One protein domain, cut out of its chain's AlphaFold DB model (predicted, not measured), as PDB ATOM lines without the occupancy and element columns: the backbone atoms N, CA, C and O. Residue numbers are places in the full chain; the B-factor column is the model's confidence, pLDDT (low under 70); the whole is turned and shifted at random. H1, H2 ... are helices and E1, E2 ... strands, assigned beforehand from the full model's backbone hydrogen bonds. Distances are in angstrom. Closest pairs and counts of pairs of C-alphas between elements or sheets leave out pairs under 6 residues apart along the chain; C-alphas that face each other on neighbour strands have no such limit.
ATOM      1  N   LEU A   9    -104.995 148.729  43.304       89.44
ATOM      2  CA  LEU A   9    -105.921 149.682  43.930       89.44
ATOM      3  C   LEU A   9    -106.639 149.078  45.139       89.44
ATOM      4  O   LEU A   9    -106.737 149.738  46.169       89.44
ATOM      5  N   LEU A  10    -107.103 147.830  45.039       90.56
ATOM      6  CA  LEU A  10    -107.756 147.136  46.150       90.56
ATOM      7  C   LEU A  10    -106.797 146.964  47.333       90.56
ATOM      8  O   LEU A  10    -107.174 147.240  48.471       90.56
ATOM      9  N   VAL A  11    -105.544 146.575  47.075       92.00
ATOM     10  CA  VAL A  11    -104.517 146.461  48.121       92.00
ATOM     11  C   VAL A  11    -104.253 147.816  48.779       92.00
ATOM     12  O   VAL A  11    -104.244 147.894  50.007       92.00
ATOM     13  N   TYR A  12    -104.101 148.898  48.009       93.75
ATOM     14  CA  TYR A  12    -103.914 150.234  48.584       93.75
ATOM     15  C   TYR A  12    -105.132 150.720  49.376       93.75
ATOM     16  O   TYR A  12    -104.958 151.313  50.439       93.75
ATOM     17  N   ALA A  13    -106.352 150.437  48.913       93.00
ATOM     18  CA  ALA A  13    -107.575 150.781  49.632       93.00
ATOM     19  C   ALA A  13    -107.673 150.040  50.974       93.00
ATOM     20  O   ALA A  13    -107.995 150.655  51.990       93.00
ATOM     21  N   LEU A  14    -107.335 148.747  51.002       94.75
ATOM     22  CA  LEU A  14    -107.278 147.972  52.242       94.75
ATOM     23  C   LEU A  14    -106.189 148.491  53.184       94.75
ATOM     24  O   LEU A  14    -106.455 148.671  54.368       94.75
ATOM     25  N   LEU A  15    -104.987 148.782  52.679       95.00
ATOM     26  CA  LEU A  15    -103.905 149.351  53.489       95.00
ATOM     27  C   LEU A  15    -104.299 150.700  54.099       95.00
ATOM     28  O   LEU A  15    -104.053 150.924  55.282       95.00
ATOM     29  N   LEU A  16    -104.944 151.575  53.324       95.56
ATOM     30  CA  LEU A  16    -105.448 152.854  53.819       95.56
ATOM     31  C   LEU A  16    -106.536 152.645  54.875       95.56
ATOM     32  O   LEU A  16    -106.490 153.283  55.923       95.56
ATOM     33  N   PHE A  17    -107.472 151.723  54.641       96.44
ATOM     34  CA  PHE A  17    -108.499 151.380  55.621       96.44
ATOM     35  C   PHE A  17    -107.883 150.898  56.939       96.44
ATOM     36  O   PHE A  17    -108.211 151.431  57.997       96.44
ATOM     37  N   PHE A  18    -106.938 149.954  56.889       96.25
ATOM     38  CA  PHE A  18    -106.253 149.472  58.088       96.25
ATOM     39  C   PHE A  18    -105.446 150.571  58.777       96.25
ATOM     40  O   PHE A  18    -105.480 150.658  60.001       96.25
ATOM     41  N   MET A  19    -104.772 151.440  58.022       96.12
ATOM     42  CA  MET A  19    -104.052 152.584  58.582       96.12
ATOM     43  C   MET A  19    -105.003 153.513  59.347       96.12
ATOM     44  O   MET A  19    -104.739 153.835  60.504       96.12
ATOM     45  N   VAL A  20    -106.152 153.857  58.758       96.69
ATOM     46  CA  VAL A  20    -107.183 154.675  59.417       96.69
ATOM     47  C   VAL A  20    -107.726 153.982  60.666       96.69
ATOM     48  O   VAL A  20    -107.854 154.625  61.705       96.69
ATOM     49  N   VAL A  21    -108.002 152.676  60.607       96.88
ATOM     50  CA  VAL A  21    -108.481 151.905  61.765       96.88
ATOM     51  C   VAL A  21    -107.443 151.889  62.887       96.88
ATOM     52  O   VAL A  21    -107.794 152.116  64.040       96.88
ATOM     53  N   VAL A  22    -106.162 151.677  62.580       96.12
ATOM     54  CA  VAL A  22    -105.085 151.681  63.584       96.12
ATOM     55  C   VAL A  22    -104.926 153.066  64.215       96.12
ATOM     56  O   VAL A  22    -104.812 153.176  65.438       96.12
ATOM     57  N   VAL A  23    -104.971 154.135  63.417       96.00
ATOM     58  CA  VAL A  23    -104.941 155.515  63.930       96.00
ATOM     59  C   VAL A  23    -106.161 155.796  64.812       96.00
ATOM     60  O   VAL A  23    -106.026 156.356  65.897       96.00
ATOM     61  N   PHE A  24    -107.349 155.351  64.407       96.25
ATOM     62  CA  PHE A  24    -108.564 155.508  65.201       96.25
ATOM     63  C   PHE A  24    -108.492 154.748  66.535       96.25
ATOM     64  O   PHE A  24    -108.791 155.313  67.586       96.25
ATOM     65  N   LEU A  25    -108.057 153.484  66.516       95.00
ATOM     66  CA  LEU A  25    -107.933 152.662  67.722       95.00
ATOM     67  C   LEU A  25    -106.857 153.196  68.671       95.00
ATOM     68  O   LEU A  25    -107.077 153.230  69.879       95.00
ATOM     69  N   SER A  26    -105.717 153.646  68.141       94.25
ATOM     70  CA  SER A  26    -104.670 154.273  68.958       94.25
ATOM     71  C   SER A  26    -105.160 155.569  69.601       94.25
ATOM     72  O   SER A  26    -104.959 155.753  70.800       94.25
ATOM     73  N   TYR A  27    -105.887 156.414  68.866       93.25
ATOM     74  CA  TYR A  27    -106.524 157.604  69.430       93.25
ATOM     75  C   TYR A  27    -107.523 157.256  70.545       93.25
ATOM     76  O   TYR A  27    -107.472 157.843  71.626       93.25
ATOM     77  N   ALA A  28    -108.401 156.273  70.321       91.44
ATOM     78  CA  ALA A  28    -109.379 155.839  71.320       91.44
ATOM     79  C   ALA A  28    -108.710 155.285  72.592       91.44
ATOM     80  O   ALA A  28    -109.127 155.609  73.704       91.44
ATOM     81  N   MET A  29    -107.644 154.493  72.434       91.62
ATOM     82  CA  MET A  29    -106.840 153.976  73.546       91.62
ATOM     83  C   MET A  29    -106.186 155.107  74.341       91.62
ATOM     84  O   MET A  29    -106.310 155.129  75.564       91.62
ATOM     85  N   ILE A  30    -105.545 156.067  73.664       90.38
ATOM     86  CA  ILE A  30    -104.925 157.231  74.313       90.38
ATOM     87  C   ILE A  30    -105.973 157.987  75.131       90.38
ATOM     88  O   ILE A  30    -105.785 158.178  76.332       90.38
ATOM     89  N   LEU A  31    -107.117 158.316  74.528       86.75
ATOM     90  CA  LEU A  31    -108.189 159.037  75.212       86.75
ATOM     91  C   LEU A  31    -108.668 158.301  76.474       86.75
ATOM     92  O   LEU A  31    -108.822 158.913  77.532       86.75
ATOM     93  N   HIS A  32    -108.863 156.982  76.392       85.38
ATOM     94  CA  HIS A  32    -109.277 156.173  77.538       85.38
ATOM     95  C   HIS A  32    -108.211 156.150  78.646       85.38
ATOM     96  O   HIS A  32    -108.529 156.255  79.837       85.38
ATOM     97  N   THR A  33    -106.930 156.034  78.277       87.00
ATOM     98  CA  THR A  33    -105.829 156.061  79.250       87.00
ATOM     99  C   THR A  33    -105.718 157.408  79.953       87.00
ATOM    100  O   THR A  33    -105.612 157.437  81.179       87.00
ATOM    101  N   GLU A  34    -105.843 158.516  79.219       86.62
ATOM    102  CA  GLU A  34    -105.829 159.863  79.787       86.62
ATOM    103  C   GLU A  34    -106.992 160.071  80.763       86.62
ATOM    104  O   GLU A  34    -106.787 160.547  81.881       86.62
ATOM    105  N   GLN A  35    -108.209 159.659  80.391       82.75
ATOM    106  CA  GLN A  35    -109.380 159.736  81.273       82.75
ATOM    107  C   GLN A  35    -109.193 158.913  82.552       82.75
ATOM    108  O   GLN A  35    -109.523 159.379  83.645       82.75
ATOM    109  N   THR A  36    -108.622 157.714  82.435       84.69
ATOM    110  CA  THR A  36    -108.370 156.835  83.584       84.69
ATOM    111  C   THR A  36    -107.335 157.441  84.536       84.69
ATOM    112  O   THR A  36    -107.551 157.452  85.749       84.69
ATOM    113  N   GLN A  37    -106.243 157.996  84.000       86.06
ATOM    114  CA  GLN A  37    -105.201 158.671  84.784       86.06
ATOM    115  C   GLN A  37    -105.706 159.956  85.450       86.06
ATOM    116  O   GLN A  37    -105.359 160.265  86.595       86.06
ATOM    117  N   MET A  38    -106.548 160.723  84.757       83.94
ATOM    118  CA  MET A  38    -107.182 161.903  85.344       83.94
ATOM    119  C   MET A  38    -108.087 161.509  86.509       83.94
ATOM    120  O   MET A  38    -108.007 162.104  87.584       83.94
ATOM    121  N   TRP A  39    -108.898 160.467  86.330       85.56
ATOM    122  CA  TRP A  39    -109.774 159.974  87.385       85.56
ATOM    123  C   TRP A  39    -109.000 159.457  88.601       85.56
ATOM    124  O   TRP A  39    -109.375 159.769  89.731       85.56
ATOM    125  N   SER A  40    -107.905 158.713  88.406       87.38
ATOM    126  CA  SER A  40    -107.062 158.282  89.530       87.38
ATOM    127  C   SER A  40    -106.493 159.477  90.291       87.38
ATOM    128  O   SER A  40    -106.642 159.548  91.504       87.38
ATOM    129  N   THR A  41    -105.975 160.478  89.575       87.69
ATOM    130  CA  THR A  41    -105.436 161.704  90.183       87.69
ATOM    131  C   THR A  41    -106.490 162.455  91.005       87.69
ATOM    132  O   THR A  41    -106.188 162.982  92.073       87.69
ATOM    133  N   ILE A  42    -107.736 162.524  90.525       87.38
ATOM    134  CA  ILE A  42    -108.838 163.173  91.251       87.38
ATOM    135  C   ILE A  42    -109.190 162.390  92.518       87.38
ATOM    136  O   ILE A  42    -109.356 163.000  93.574       87.38
ATOM    137  N   LYS A  43    -109.256 161.055  92.436       88.56
ATOM    138  CA  LYS A  43    -109.484 160.201  93.609       88.56
ATOM    139  C   LYS A  43    -108.396 160.382  94.661       88.56
ATOM    140  O   LYS A  43    -108.727 160.554  95.828       88.56
ATOM    141  N   ASP A  44    -107.134 160.427  94.245       89.81
ATOM    142  CA  ASP A  44    -106.007 160.610  95.161       89.81
ATOM    143  C   ASP A  44    -106.067 161.982  95.848       89.81
ATOM    144  O   ASP A  44    -105.881 162.090  97.059       89.81
ATOM    145  N   ARG A  45    -106.426 163.041  95.107       87.50
ATOM    146  CA  ARG A  45    -106.658 164.378  95.684       87.50
ATOM    147  C   ARG A  45    -107.814 164.393  96.677       87.50
ATOM    148  O   ARG A  45    -107.746 165.119  97.663       87.50
ATOM    149  N   GLY A  46    -108.873 163.635  96.411       88.44
ATOM    150  CA  GLY A  46    -110.050 163.517  97.269       88.44
ATOM    151  C   GLY A  46    -109.952 162.430  98.339       88.44
ATOM    152  O   GLY A  46    -110.964 162.134  98.962       88.44
ATOM    153  N   ALA A  47    -108.780 161.831  98.571       89.38
ATOM    154  CA  ALA A  47    -108.643 160.691  99.481       89.38
ATOM    155  C   ALA A  47    -108.909 161.039 100.956       89.38
ATOM    156  O   ALA A  47    -109.318 160.180 101.735       89.38
ATOM    157  N   MET A  48    -108.688 162.297 101.351       88.44
ATOM    158  CA  MET A  48    -108.844 162.757 102.734       88.44
ATOM    159  C   MET A  48    -109.779 163.958 102.813       88.44
ATOM    160  O   MET A  48    -109.682 164.870 101.996       88.44
ATOM    161  N   ARG A  49    -110.654 163.982 103.826       85.00
ATOM    162  CA  ARG A  49    -111.635 165.061 104.049       85.00
ATOM    163  C   ARG A  49    -110.992 166.399 104.417       85.00
ATOM    164  O   ARG A  49    -111.508 167.454 104.057       85.00
ATOM    165  N   THR A  50    -109.871 166.360 105.122       86.62
ATOM    166  CA  THR A  50    -109.111 167.537 105.544       86.62
ATOM    167  C   THR A  50    -107.721 167.497 104.932       86.62
ATOM    168  O   THR A  50    -107.109 166.437 104.788       86.62
ATOM    169  N   MET A  51    -107.229 168.662 104.523       85.25
ATOM    170  CA  MET A  51    -105.853 168.822 104.072       85.25
ATOM    171  C   MET A  51    -104.892 168.801 105.278       85.25
ATOM    172  O   MET A  51    -105.311 169.096 106.400       85.25
ATOM    173  N   PRO A  52    -103.587 168.532 105.075       84.88
ATOM    174  CA  PRO A  52    -102.596 168.545 106.159       84.88
ATOM    175  C   PRO A  52    -102.486 169.883 106.905       84.88
ATOM    176  O   PRO A  52    -102.062 169.923 108.053       84.88
ATOM    177  N   ASN A  53    -102.883 170.984 106.263       87.44
ATOM    178  CA  ASN A  53    -102.945 172.321 106.858       87.44
ATOM    179  C   ASN A  53    -104.214 172.556 107.712       87.44
ATOM    180  O   ASN A  53    -104.466 173.688 108.114       87.44
ATOM    181  N   GLY A  54    -105.044 171.530 107.934       82.44
ATOM    182  CA  GLY A  54    -106.291 171.611 108.699       82.44
ATOM    183  C   GLY A  54    -107.486 172.191 107.934       82.44
ATOM    184  O   GLY A  54    -108.580 172.263 108.487       82.44
ATOM    185  N   THR A  55    -107.318 172.592 106.669       85.69
ATOM    186  CA  THR A  55    -108.411 173.159 105.857       85.69
ATOM    187  C   THR A  55    -109.283 172.077 105.212       85.69
ATOM    188  O   THR A  55    -108.862 170.932 105.032       85.69
ATOM    189  N   THR A  56    -110.518 172.435 104.850       86.75
ATOM    190  CA  THR A  56    -111.464 171.541 104.167       86.75
ATOM    191  C   THR A  56    -110.945 171.143 102.787       86.75
ATOM    192  O   THR A  56    -110.630 171.997 101.957       86.75
ATOM    193  N   ASN A  57    -110.913 169.841 102.496       90.44
ATOM    194  CA  ASN A  57    -110.577 169.353 101.167       90.44
ATOM    195  C   ASN A  57    -111.835 169.190 100.306       90.44
ATOM    196  O   ASN A  57    -112.543 168.189 100.390       90.44
ATOM    197  N   TYR A  58    -112.104 170.152  99.428       90.06
ATOM    198  CA  TYR A  58    -113.273 170.104  98.545       90.06
ATOM    199  C   TYR A  58    -113.266 168.916  97.569       90.06
ATOM    200  O   TYR A  58    -114.330 168.405  97.223       90.06
ATOM    201  N   TRP A  59    -112.087 168.418  97.171       90.25
ATOM    202  CA  TRP A  59    -111.981 167.247  96.291       90.25
ATOM    203  C   TRP A  59    -112.571 165.983  96.916       90.25
ATOM    204  O   TRP A  59    -113.087 165.139  96.187       90.25
ATOM    205  N   TYR A  60    -112.560 165.869  98.246       90.38
ATOM    206  CA  TYR A  60    -113.166 164.742  98.954       90.38
ATOM    207  C   TYR A  60    -114.671 164.644  98.693       90.38
ATOM    208  O   TYR A  60    -115.163 163.593  98.293       90.38
ATOM    209  N   TYR A  61    -115.399 165.751  98.856       89.94
ATOM    210  CA  TYR A  61    -116.852 165.788  98.656       89.94
ATOM    211  C   TYR A  61    -117.227 165.540  97.194       89.94
ATOM    212  O   TYR A  61    -118.206 164.858  96.905       89.94
ATOM    213  N   ILE A  62    -116.397 166.031  96.273       88.56
ATOM    214  CA  ILE A  62    -116.541 165.770  94.843       88.56
ATOM    215  C   ILE A  62    -116.421 164.271  94.551       88.56
ATOM    216  O   ILE A  62    -117.294 163.719  93.892       88.56
ATOM    217  N   VAL A  63    -115.373 163.608  95.052       88.94
ATOM    218  CA  VAL A  63    -115.151 162.165  94.844       88.94
ATOM    219  C   VAL A  63    -116.240 161.330  95.514       88.94
ATOM    220  O   VAL A  63    -116.750 160.403  94.889       88.94
ATOM    221  N   ARG A  64    -116.625 161.675  96.749       88.88
ATOM    222  CA  ARG A  64    -117.694 161.005  97.506       88.88
ATOM    223  C   ARG A  64    -119.023 161.025  96.751       88.88
ATOM    224  O   ARG A  64    -119.698 160.004  96.684       88.88
ATOM    225  N   ASP A  65    -119.376 162.170  96.167       88.31
ATOM    226  CA  ASP A  65    -120.688 162.382  95.550       88.31
ATOM    227  C   ASP A  65    -120.677 162.216  94.020       88.31
ATOM    228  O   ASP A  65    -121.648 162.582  93.353       88.31
ATOM    229  N   MET A  66    -119.615 161.644  93.438       85.50
ATOM    230  CA  MET A  66    -119.500 161.484  91.982       85.50
ATOM    231  C   MET A  66    -120.642 160.681  91.369       85.50
ATOM    232  O   MET A  66    -121.164 161.059  90.321       85.50
ATOM    233  N   ASP A  67    -121.065 159.601  92.021       84.06
ATOM    234  CA  ASP A  67    -122.174 158.784  91.523       84.06
ATOM    235  C   ASP A  67    -123.492 159.567  91.544       84.06
ATOM    236  O   ASP A  67    -124.300 159.475  90.620       84.06
ATOM    237  N   LYS A  68    -123.682 160.431  92.548       83.88
ATOM    238  CA  LYS A  68    -124.836 161.332  92.623       83.88
ATOM    239  C   LYS A  68    -124.796 162.385  91.511       83.88
ATOM    240  O   LYS A  68    -125.820 162.629  90.881       83.88
ATOM    241  N   ILE A  69    -123.627 162.962  91.223       82.31
ATOM    242  CA  ILE A  69    -123.439 163.924  90.122       82.31
ATOM    243  C   ILE A  69    -123.743 163.274  88.766       82.31
ATOM    244  O   ILE A  69    -124.448 163.869  87.947       82.31
ATOM    245  N   ARG A  70    -123.272 162.038  88.550       82.06
ATOM    246  CA  ARG A  70    -123.562 161.244  87.344       82.06
ATOM    247  C   ARG A  70    -125.039 160.892  87.204       82.06
ATOM    248  O   ARG A  70    -125.555 160.865  86.098       82.06
ATOM    249  N   ASN A  71    -125.742 160.662  88.309       80.12
ATOM    250  CA  ASN A  71    -127.183 160.413  88.261       80.12
ATOM    251  C   ASN A  71    -127.988 161.682  87.954       80.12
ATOM    252  O   ASN A  71    -129.068 161.605  87.376       80.12
ATOM    253  N   MET A  72    -127.482 162.851  88.348       72.25
ATOM    254  CA  MET A  72    -128.139 164.131  88.083       72.25
ATOM    255  C   MET A  72    -127.846 164.671  86.681       72.25
ATOM    256  O   MET A  72    -128.608 165.505  86.194       72.25
ATOM    257  N   THR A  73    -126.756 164.237  86.035       69.50
ATOM    258  CA  THR A  73    -126.292 164.808  84.763       69.50
ATOM    259  C   THR A  73    -125.557 163.837  83.859       69.50
ATOM    260  O   THR A  73    -124.867 162.942  84.320       69.50
ATOM    261  N   ASP A  74    -125.547 164.144  82.561       66.25
ATOM    262  CA  ASP A  74    -124.712 163.464  81.562       66.25
ATOM    263  C   ASP A  74    -123.206 163.803  81.675       66.25
ATOM    264  O   ASP A  74    -122.463 163.677  80.698       66.25
ATOM    265  N   ILE A  75    -122.720 164.302  82.820       67.19
ATOM    266  CA  ILE A  75    -121.289 164.571  83.003       67.19
ATOM    267  C   ILE A  75    -120.574 163.227  83.128       67.19
ATOM    268  O   ILE A  75    -120.538 162.609  84.190       67.19
ATOM    269  N   LEU A  76    -119.981 162.781  82.022       62.25
ATOM    270  CA  LEU A  76    -119.250 161.518  81.984       62.25
ATOM    271  C   LEU A  76    -117.928 161.605  82.760       62.25
ATOM    272  O   LEU A  76    -117.589 160.695  83.523       62.25
ATOM    273  N   HIS A  77    -117.192 162.712  82.597       68.88
ATOM    274  CA  HIS A  77    -115.843 162.869  83.138       68.88
ATOM    275  C   HIS A  77    -115.551 164.319  83.532       68.88
ATOM    276  O   HIS A  77    -115.889 165.252  82.805       68.88
ATOM    277  N   MET A  78    -114.867 164.496  84.662       75.44
ATOM    278  CA  MET A  78    -114.190 165.752  84.977       75.44
ATOM    279  C   MET A  78    -112.908 165.848  84.160       75.44
ATOM    280  O   MET A  78    -112.168 164.872  84.032       75.44
ATOM    281  N   ASP A  79    -112.637 167.029  83.626       72.38
ATOM    282  CA  ASP A  79    -111.469 167.292  82.800       72.38
ATOM    283  C   ASP A  79    -110.408 168.096  83.560       72.38
ATOM    284  O   ASP A  79    -110.627 168.602  84.664       72.38
ATOM    285  N   ARG A  80    -109.237 168.264  82.944       70.88
ATOM    286  CA  ARG A  80    -108.111 168.990  83.544       70.88
ATOM    287  C   ARG A  80    -108.402 170.471  83.816       70.88
ATOM    288  O   ARG A  80    -107.726 171.058  84.656       70.88
ATOM    289  N   SER A  81    -109.383 171.072  83.135       76.62
ATOM    290  CA  SER A  81    -109.792 172.460  83.393       76.62
ATOM    291  C   SER A  81    -110.624 172.623  84.671       76.62
ATOM    292  O   SER A  81    -110.913 173.754  85.077       76.62
ATOM    293  N   THR A  82    -110.973 171.506  85.321       85.38
ATOM    294  CA  THR A  82    -111.798 171.521  86.521       85.38
ATOM    295  C   THR A  82    -111.103 172.257  87.661       85.38
ATOM    296  O   THR A  82    -110.039 171.846  88.129       85.38
ATOM    297  N   HIS A  83    -111.732 173.326  88.141       88.06
ATOM    298  CA  HIS A  83    -111.256 174.108  89.275       88.06
ATOM    299  C   HIS A  83    -112.387 174.400  90.260       88.06
ATOM    300  O   HIS A  83    -113.571 174.341  89.924       88.06
ATOM    301  N   ILE A  84    -111.997 174.695  91.499       90.38
ATOM    302  CA  ILE A  84    -112.911 174.871  92.624       90.38
ATOM    303  C   ILE A  84    -112.836 176.317  93.091       90.38
ATOM    304  O   ILE A  84    -111.749 176.846  93.315       90.38
ATOM    305  N   VAL A  85    -114.000 176.934  93.261       90.50
ATOM    306  CA  VAL A  85    -114.145 178.287  93.793       90.50
ATOM    307  C   VAL A  85    -114.983 178.211  95.070       90.50
ATOM    308  O   VAL A  85    -116.188 177.943  94.993       90.50
ATOM    309  N   PRO A  86    -114.374 178.428  96.247       87.81
ATOM    310  CA  PRO A  86    -115.101 178.524  97.507       87.81
ATOM    311  C   PRO A  86    -116.100 179.688  97.497       87.81
ATOM    312  O   PRO A  86    -115.875 180.718  96.859       87.81
ATOM    313  N   SER A  87    -117.210 179.529  98.209       84.19
ATOM    314  CA  SER A  87    -118.278 180.522  98.347       84.19
ATOM    315  C   SER A  87    -118.747 180.568  99.809       84.19
ATOM    316  O   SER A  87    -118.643 179.557 100.501       84.19
ATOM    317  N   PRO A  88    -119.316 181.676 100.315       81.56
ATOM    318  CA  PRO A  88    -119.829 181.719 101.689       81.56
ATOM    319  C   PRO A  88    -120.887 180.644 101.997       81.56
ATOM    320  O   PRO A  88    -120.962 180.153 103.118       81.56
ATOM    321  N   ALA A  89    -121.685 180.258 100.997       82.38
ATOM    322  CA  ALA A  89    -122.729 179.242 101.137       82.38
ATOM    323  C   ALA A  89    -122.241 177.802 100.888       82.38
ATOM    324  O   ALA A  89    -123.008 176.862 101.078       82.38
ATOM    325  N   GLY A  90    -121.003 177.601 100.421       87.69
ATOM    326  CA  GLY A  90    -120.660 176.359  99.737       87.69
ATOM    327  C   GLY A  90    -119.356 176.400  98.942       87.69
ATOM    328  O   GLY A  90    -118.423 177.138  99.244       87.69
ATOM    329  N   PHE A  91    -119.303 175.644  97.853       90.69
ATOM    330  CA  PHE A  91    -118.279 175.798  96.826       90.69
ATOM    331  C   PHE A  91    -118.836 175.446  95.451       90.69
ATOM    332  O   PHE A  91    -119.824 174.729  95.314       90.69
ATOM    333  N   ARG A  92    -118.202 175.978  94.410       90.94
ATOM    334  CA  ARG A  92    -118.561 175.701  93.021       90.94
ATOM    335  C   ARG A  92    -117.411 175.030  92.303       90.94
ATOM    336  O   ARG A  92    -116.256 175.411  92.484       90.94
ATOM    337  N   VAL A  93    -117.735 174.041  91.487       89.06
ATOM    338  CA  VAL A  93    -116.790 173.296  90.662       89.06
ATOM    339  C   VAL A  93    -117.074 173.637  89.215       89.06
ATOM    340  O   VAL A  93    -118.163 173.368  88.715       89.06
ATOM    341  N   PHE A  94    -116.100 174.227  88.541       86.38
ATOM    342  CA  PHE A  94    -116.223 174.645  87.154       86.38
ATOM    343  C   PHE A  94    -115.365 173.749  86.284       86.38
ATOM    344  O   PHE A  94    -114.148 173.732  86.448       86.38
ATOM    345  N   GLY A  95    -115.993 173.046  85.351       83.94
ATOM    346  CA  GLY A  95    -115.316 172.370  84.253       83.94
ATOM    347  C   GLY A  95    -115.485 173.125  82.939       83.94
ATOM    348  O   GLY A  95    -116.120 174.190  82.859       83.94
ATOM    349  N   LYS A  96    -114.953 172.536  81.867       81.25
ATOM    350  CA  LYS A  96    -115.116 173.067  80.509       81.25
ATOM    351  C   LYS A  96    -116.592 173.253  80.157       81.25
ATOM    352  O   LYS A  96    -116.997 174.364  79.814       81.25
ATOM    353  N   ASP A  97    -117.385 172.202  80.355       77.50
ATOM    354  CA  ASP A  97    -118.775 172.102  79.892       77.50
ATOM    355  C   ASP A  97    -119.802 172.071  81.030       77.50
ATOM    356  O   ASP A  97    -121.001 171.940  80.783       77.50
ATOM    357  N   PHE A  98    -119.363 172.192  82.284       81.94
ATOM    358  CA  PHE A  98    -120.241 172.061  83.441       81.94
ATOM    359  C   PHE A  98    -119.873 173.002  84.585       81.94
ATOM    360  O   PHE A  98    -118.753 173.500  84.691       81.94
ATOM    361  N   GLU A  99    -120.848 173.210  85.458       86.81
ATOM    362  CA  GLU A  99    -120.732 173.907  86.727       86.81
ATOM    363  C   GLU A  99    -121.539 173.127  87.773       86.81
ATOM    364  O   GLU A  99    -122.728 172.883  87.577       86.81
ATOM    365  N   ILE A 100    -120.905 172.712  88.868       87.12
ATOM    366  CA  ILE A 100    -121.548 171.997  89.980       87.12
ATOM    367  C   ILE A 100    -121.522 172.895  91.210       87.12
ATOM    368  O   ILE A 100    -120.473 173.433  91.563       87.12
ATOM    369  N   HIS A 101    -122.662 173.058  91.869       89.62
ATOM    370  CA  HIS A 101    -122.795 173.797  93.119       89.62
ATOM    371  C   HIS A 101    -122.919 172.799  94.257       89.62
ATOM    372  O   HIS A 101    -123.759 171.899  94.218       89.62
ATOM    373  N   PHE A 102    -122.067 172.980  95.254       89.56
ATOM    374  CA  PHE A 102    -122.118 172.268  96.514       89.56
ATOM    375  C   PHE A 102    -122.516 173.244  97.602       89.56
ATOM    376  O   PHE A 102    -121.752 174.163  97.903       89.56
ATOM    377  N   ASP A 103    -123.668 173.017  98.217       88.12
ATOM    378  CA  ASP A 103    -124.135 173.838  99.327       88.12
ATOM    379  C   ASP A 103    -123.720 173.219 100.656       88.12
ATOM    380  O   ASP A 103    -123.651 171.994 100.808       88.12
ATOM    381  N   ARG A 104    -123.424 174.085 101.625       85.94
ATOM    382  CA  ARG A 104    -123.081 173.698 102.988       85.94
ATOM    383  C   ARG A 104    -124.325 173.172 103.700       85.94
ATOM    384  O   ARG A 104    -125.349 173.846 103.773       85.94
ATOM    385  N   ILE A 105    -124.211 171.985 104.279       83.12
ATOM    386  CA  ILE A 105    -125.225 171.415 105.157       83.12
ATOM    387  C   ILE A 105    -124.939 171.913 106.572       83.12
ATOM    388  O   ILE A 105    -123.900 171.599 107.159       83.12
ATOM    389  N   ASN A 106    -125.872 172.672 107.143       68.62
ATOM    390  CA  ASN A 106    -125.836 172.974 108.569       68.62
ATOM    391  C   ASN A 106    -126.270 171.720 109.334       68.62
ATOM    392  O   ASN A 106    -127.446 171.358 109.324       68.62
ATOM    393  N   VAL A 107    -125.327 171.052 109.997       57.19
ATOM    394  CA  VAL A 107    -125.641 169.963 110.927       57.19
ATOM    395  C   VAL A 107    -126.207 170.584 112.206       57.19
ATOM    396  O   VAL A 107    -125.478 170.886 113.145       57.19
ATOM    397  N   THR A 108    -127.518 170.818 112.257       50.06
ATOM    398  CA  THR A 108    -128.226 171.074 113.519       50.06
ATOM    399  C   THR A 108    -128.538 169.741 114.190       50.06
ATOM    400  O   THR A 108    -129.683 169.297 114.182       50.06
ATOM    401  N   GLN A 120    -118.193 170.543 111.944       58.56
ATOM    402  CA  GLN A 120    -117.581 169.891 110.797       58.56
ATOM    403  C   GLN A 120    -118.476 170.098 109.575       58.56
ATOM    404  O   GLN A 120    -119.447 169.374 109.365       58.56
ATOM    405  N   GLU A 121    -118.164 171.123 108.786       67.38
ATOM    406  CA  GLU A 121    -118.944 171.517 107.616       67.38
ATOM    407  C   GLU A 121    -119.063 170.332 106.640       67.38
ATOM    408  O   GLU A 121    -118.065 169.753 106.185       67.38
ATOM    409  N   ASP A 122    -120.294 169.920 106.354       81.44
ATOM    410  CA  ASP A 122    -120.604 168.937 105.318       81.44
ATOM    411  C   ASP A 122    -121.182 169.664 104.099       81.44
ATOM    412  O   ASP A 122    -121.695 170.777 104.214       81.44
ATOM    413  N   TYR A 123    -121.058 169.065 102.922       85.31
ATOM    414  CA  TYR A 123    -121.449 169.673 101.652       85.31
ATOM    415  C   TYR A 123    -122.223 168.667 100.810       85.31
ATOM    416  O   TYR A 123    -121.955 167.474 100.894       85.31
ATOM    417  N   THR A 124    -123.162 169.121  99.984       85.19
ATOM    418  CA  THR A 124    -123.928 168.246  99.080       85.19
ATOM    419  C   THR A 124    -124.136 168.921  97.732       85.19
ATOM    420  O   THR A 124    -124.369 170.131  97.703       85.19
ATOM    421  N   PRO A 125    -124.059 168.186  96.607       84.94
ATOM    422  CA  PRO A 125    -124.351 168.760  95.306       84.94
ATOM    423  C   PRO A 125    -125.848 169.076  95.219       84.94
ATOM    424  O   PRO A 125    -126.688 168.190  95.426       84.94
ATOM    425  N   THR A 126    -126.173 170.332  94.921       80.38
ATOM    426  CA  THR A 126    -127.555 170.843  94.840       80.38
ATOM    427  C   THR A 126    -127.945 171.257  93.432       80.38
ATOM    428  O   THR A 126    -129.086 171.048  93.023       80.38
ATOM    429  N   LEU A 127    -126.999 171.791  92.662       72.56
ATOM    430  CA  LEU A 127    -127.218 172.175  91.278       72.56
ATOM    431  C   LEU A 127    -126.070 171.679  90.417       72.56
ATOM    432  O   LEU A 127    -124.901 171.883  90.731       72.56
ATOM    433  N   VAL A 128    -126.414 171.093  89.280       71.75
ATOM    434  CA  VAL A 128    -125.444 170.801  88.237       71.75
ATOM    435  C   VAL A 128    -125.943 171.407  86.936       71.75
ATOM    436  O   VAL A 128    -126.978 171.016  86.398       71.75
ATOM    437  N   LYS A 129    -125.216 172.400  86.435       73.88
ATOM    438  CA  LYS A 129    -125.528 173.118  85.205       73.88
ATOM    439  C   LYS A 129    -124.564 172.689  84.111       73.88
ATOM    440  O   LYS A 129    -123.355 172.857  84.238       73.88
ATOM    441  N   ARG A 130    -125.095 172.192  82.995       71.75
ATOM    442  CA  ARG A 130    -124.325 172.012  81.760       71.75
ATOM    443  C   ARG A 130    -124.292 173.334  80.997       71.75
ATOM    444  O   ARG A 130    -125.320 174.001  80.867       71.75
ATOM    445  N   LYS A 131    -123.128 173.726  80.483       67.94
ATOM    446  CA  LYS A 131    -123.023 174.836  79.535       67.94
ATOM    447  C   LYS A 131    -123.645 174.373  78.220       67.94
ATOM    448  O   LYS A 131    -123.053 173.580  77.496       67.94
ATOM    449  N   THR A 132    -124.872 174.808  77.950       58.16
ATOM    450  CA  THR A 132    -125.569 174.488  76.702       58.16
ATOM    451  C   THR A 132    -124.963 175.300  75.567       58.16
ATOM    452  O   THR A 132    -124.934 176.532  75.624       58.16
ATOM    453  N   TYR A 133    -124.484 174.625  74.526       56.31
ATOM    454  CA  TYR A 133    -123.980 175.305  73.339       56.31
ATOM    455  C   TYR A 133    -125.137 175.715  72.420       56.31
ATOM    456  O   TYR A 133    -126.108 174.978  72.265       56.31
ATOM    457  N   VAL A 134    -125.023 176.866  71.747       54.62
ATOM    458  CA  VAL A 134    -126.073 177.403  70.851       54.62
ATOM    459  C   VAL A 134    -126.517 176.383  69.789       54.62
ATOM    460  O   VAL A 134    -127.700 176.288  69.475       54.62
ATOM    461  N   TRP A 135    -125.593 175.558  69.288       57.28
ATOM    462  CA  TRP A 135    -125.881 174.510  68.301       57.28
ATOM    463  C   TRP A 135    -126.628 173.284  68.867       57.28
ATOM    464  O   TRP A 135    -127.173 172.491  68.097       57.28
ATOM    465  N   GLU A 136    -126.647 173.083  70.188       56.72
ATOM    466  CA  GLU A 136    -127.461 172.049  70.850       56.72
ATOM    467  C   GLU A 136    -128.923 172.504  70.965       56.72
ATOM    468  O   GLU A 136    -129.837 171.690  70.828       56.72
ATOM    469  N   ILE A 137    -129.138 173.811  71.148       59.62
ATOM    470  CA  ILE A 137    -130.460 174.444  71.250       59.62
ATOM    471  C   ILE A 137    -131.185 174.389  69.901       59.62
ATOM    472  O   ILE A 137    -132.377 174.111  69.859       59.62
ATOM    473  N   THR A 138    -130.473 174.595  68.791       53.69
ATOM    474  CA  THR A 138    -131.069 174.594  67.442       53.69
ATOM    475  C   THR A 138    -131.347 173.197  66.883       53.69
ATOM    476  O   THR A 138    -132.142 173.066  65.955       53.69
TER     477      THR A 138
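Overview. This is residues 9 to 108 and 120 to 138 of the 177 residues of an uncharacterized protein of Anopheles merus (UniProt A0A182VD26). A small head, made of one strongly twisted four-stranded sheet with the short helices H2 and H3 over one face, has a long helix, H1, whose residues 9 to 33 stick out from it. The 119 printed residues, with four named helices and four named strands, run H1 H2 H3 E1 E2 E3 E4 H4, and the antiparallel sheet has the order E1 - E2 - E3 - E4. The class is mixed, and the whole is only just loose, close to extended, with a radius of gyration of the C-alphas of 19.9 A and spans of 76 by 40 by 21 A.

Along the chain. The strands are E1, residues 83 to 87, E2, 90 to 94, E3, 98 to 105 and 22.3 A long, and E4, 122 to 130 and 24.0 A long, ending at C-alpha 130 (-124.325, 172.012, 81.760). H1, residues 9 to 45, runs 53.8 A from C-alpha 9 (-105.921, 149.682, 43.930). H2 is residues 58 to 64, H3 66 to 72 and H4 134 to 137.

Arrangement. E1, E2 and E3 form a meander, each strand the antiparallel neighbour of the one before, in two hairpins. Within hydrogen-bond range are N 85 and O 92 at 2.8 A for E1 and E2, N 93 and O 100 at 2.8 A for E2 and E3, and N 101 and O 127 at 2.8 A for E3 and E4. H2 is on the sheet at a height of 8.6 A, only just over E3 with 3 C-alphas, and runs across the strands. H3, on the same face at 9.1 A, is only just over E4 with 3 C-alphas; the closest C-alphas, of Ile 69 and Pro 125, are 7.1 A apart. H1 touches H2 with residues 42 to 45 alone, closest at the C-alphas of Arg 45 and Trp 59, 6.1 A, at a steep tilt of 67 degrees. H1 and H4 are not on the sheet. Every O i to N i+4 pair is within range in H1, H2 and H3; H4 is too short for one.

Size, cuts and confidence. The farthest C-alphas, of Leu 9 and Thr 108, are 76.1 A apart. Residues 109 to 119 are not printed, with 11.1 A between C-alphas 108 and 120. The link from H1 to H2 is long. Confidence is under 70 at residues 73 to 77, 106 to 108, 120 to 121 and 131 to 138.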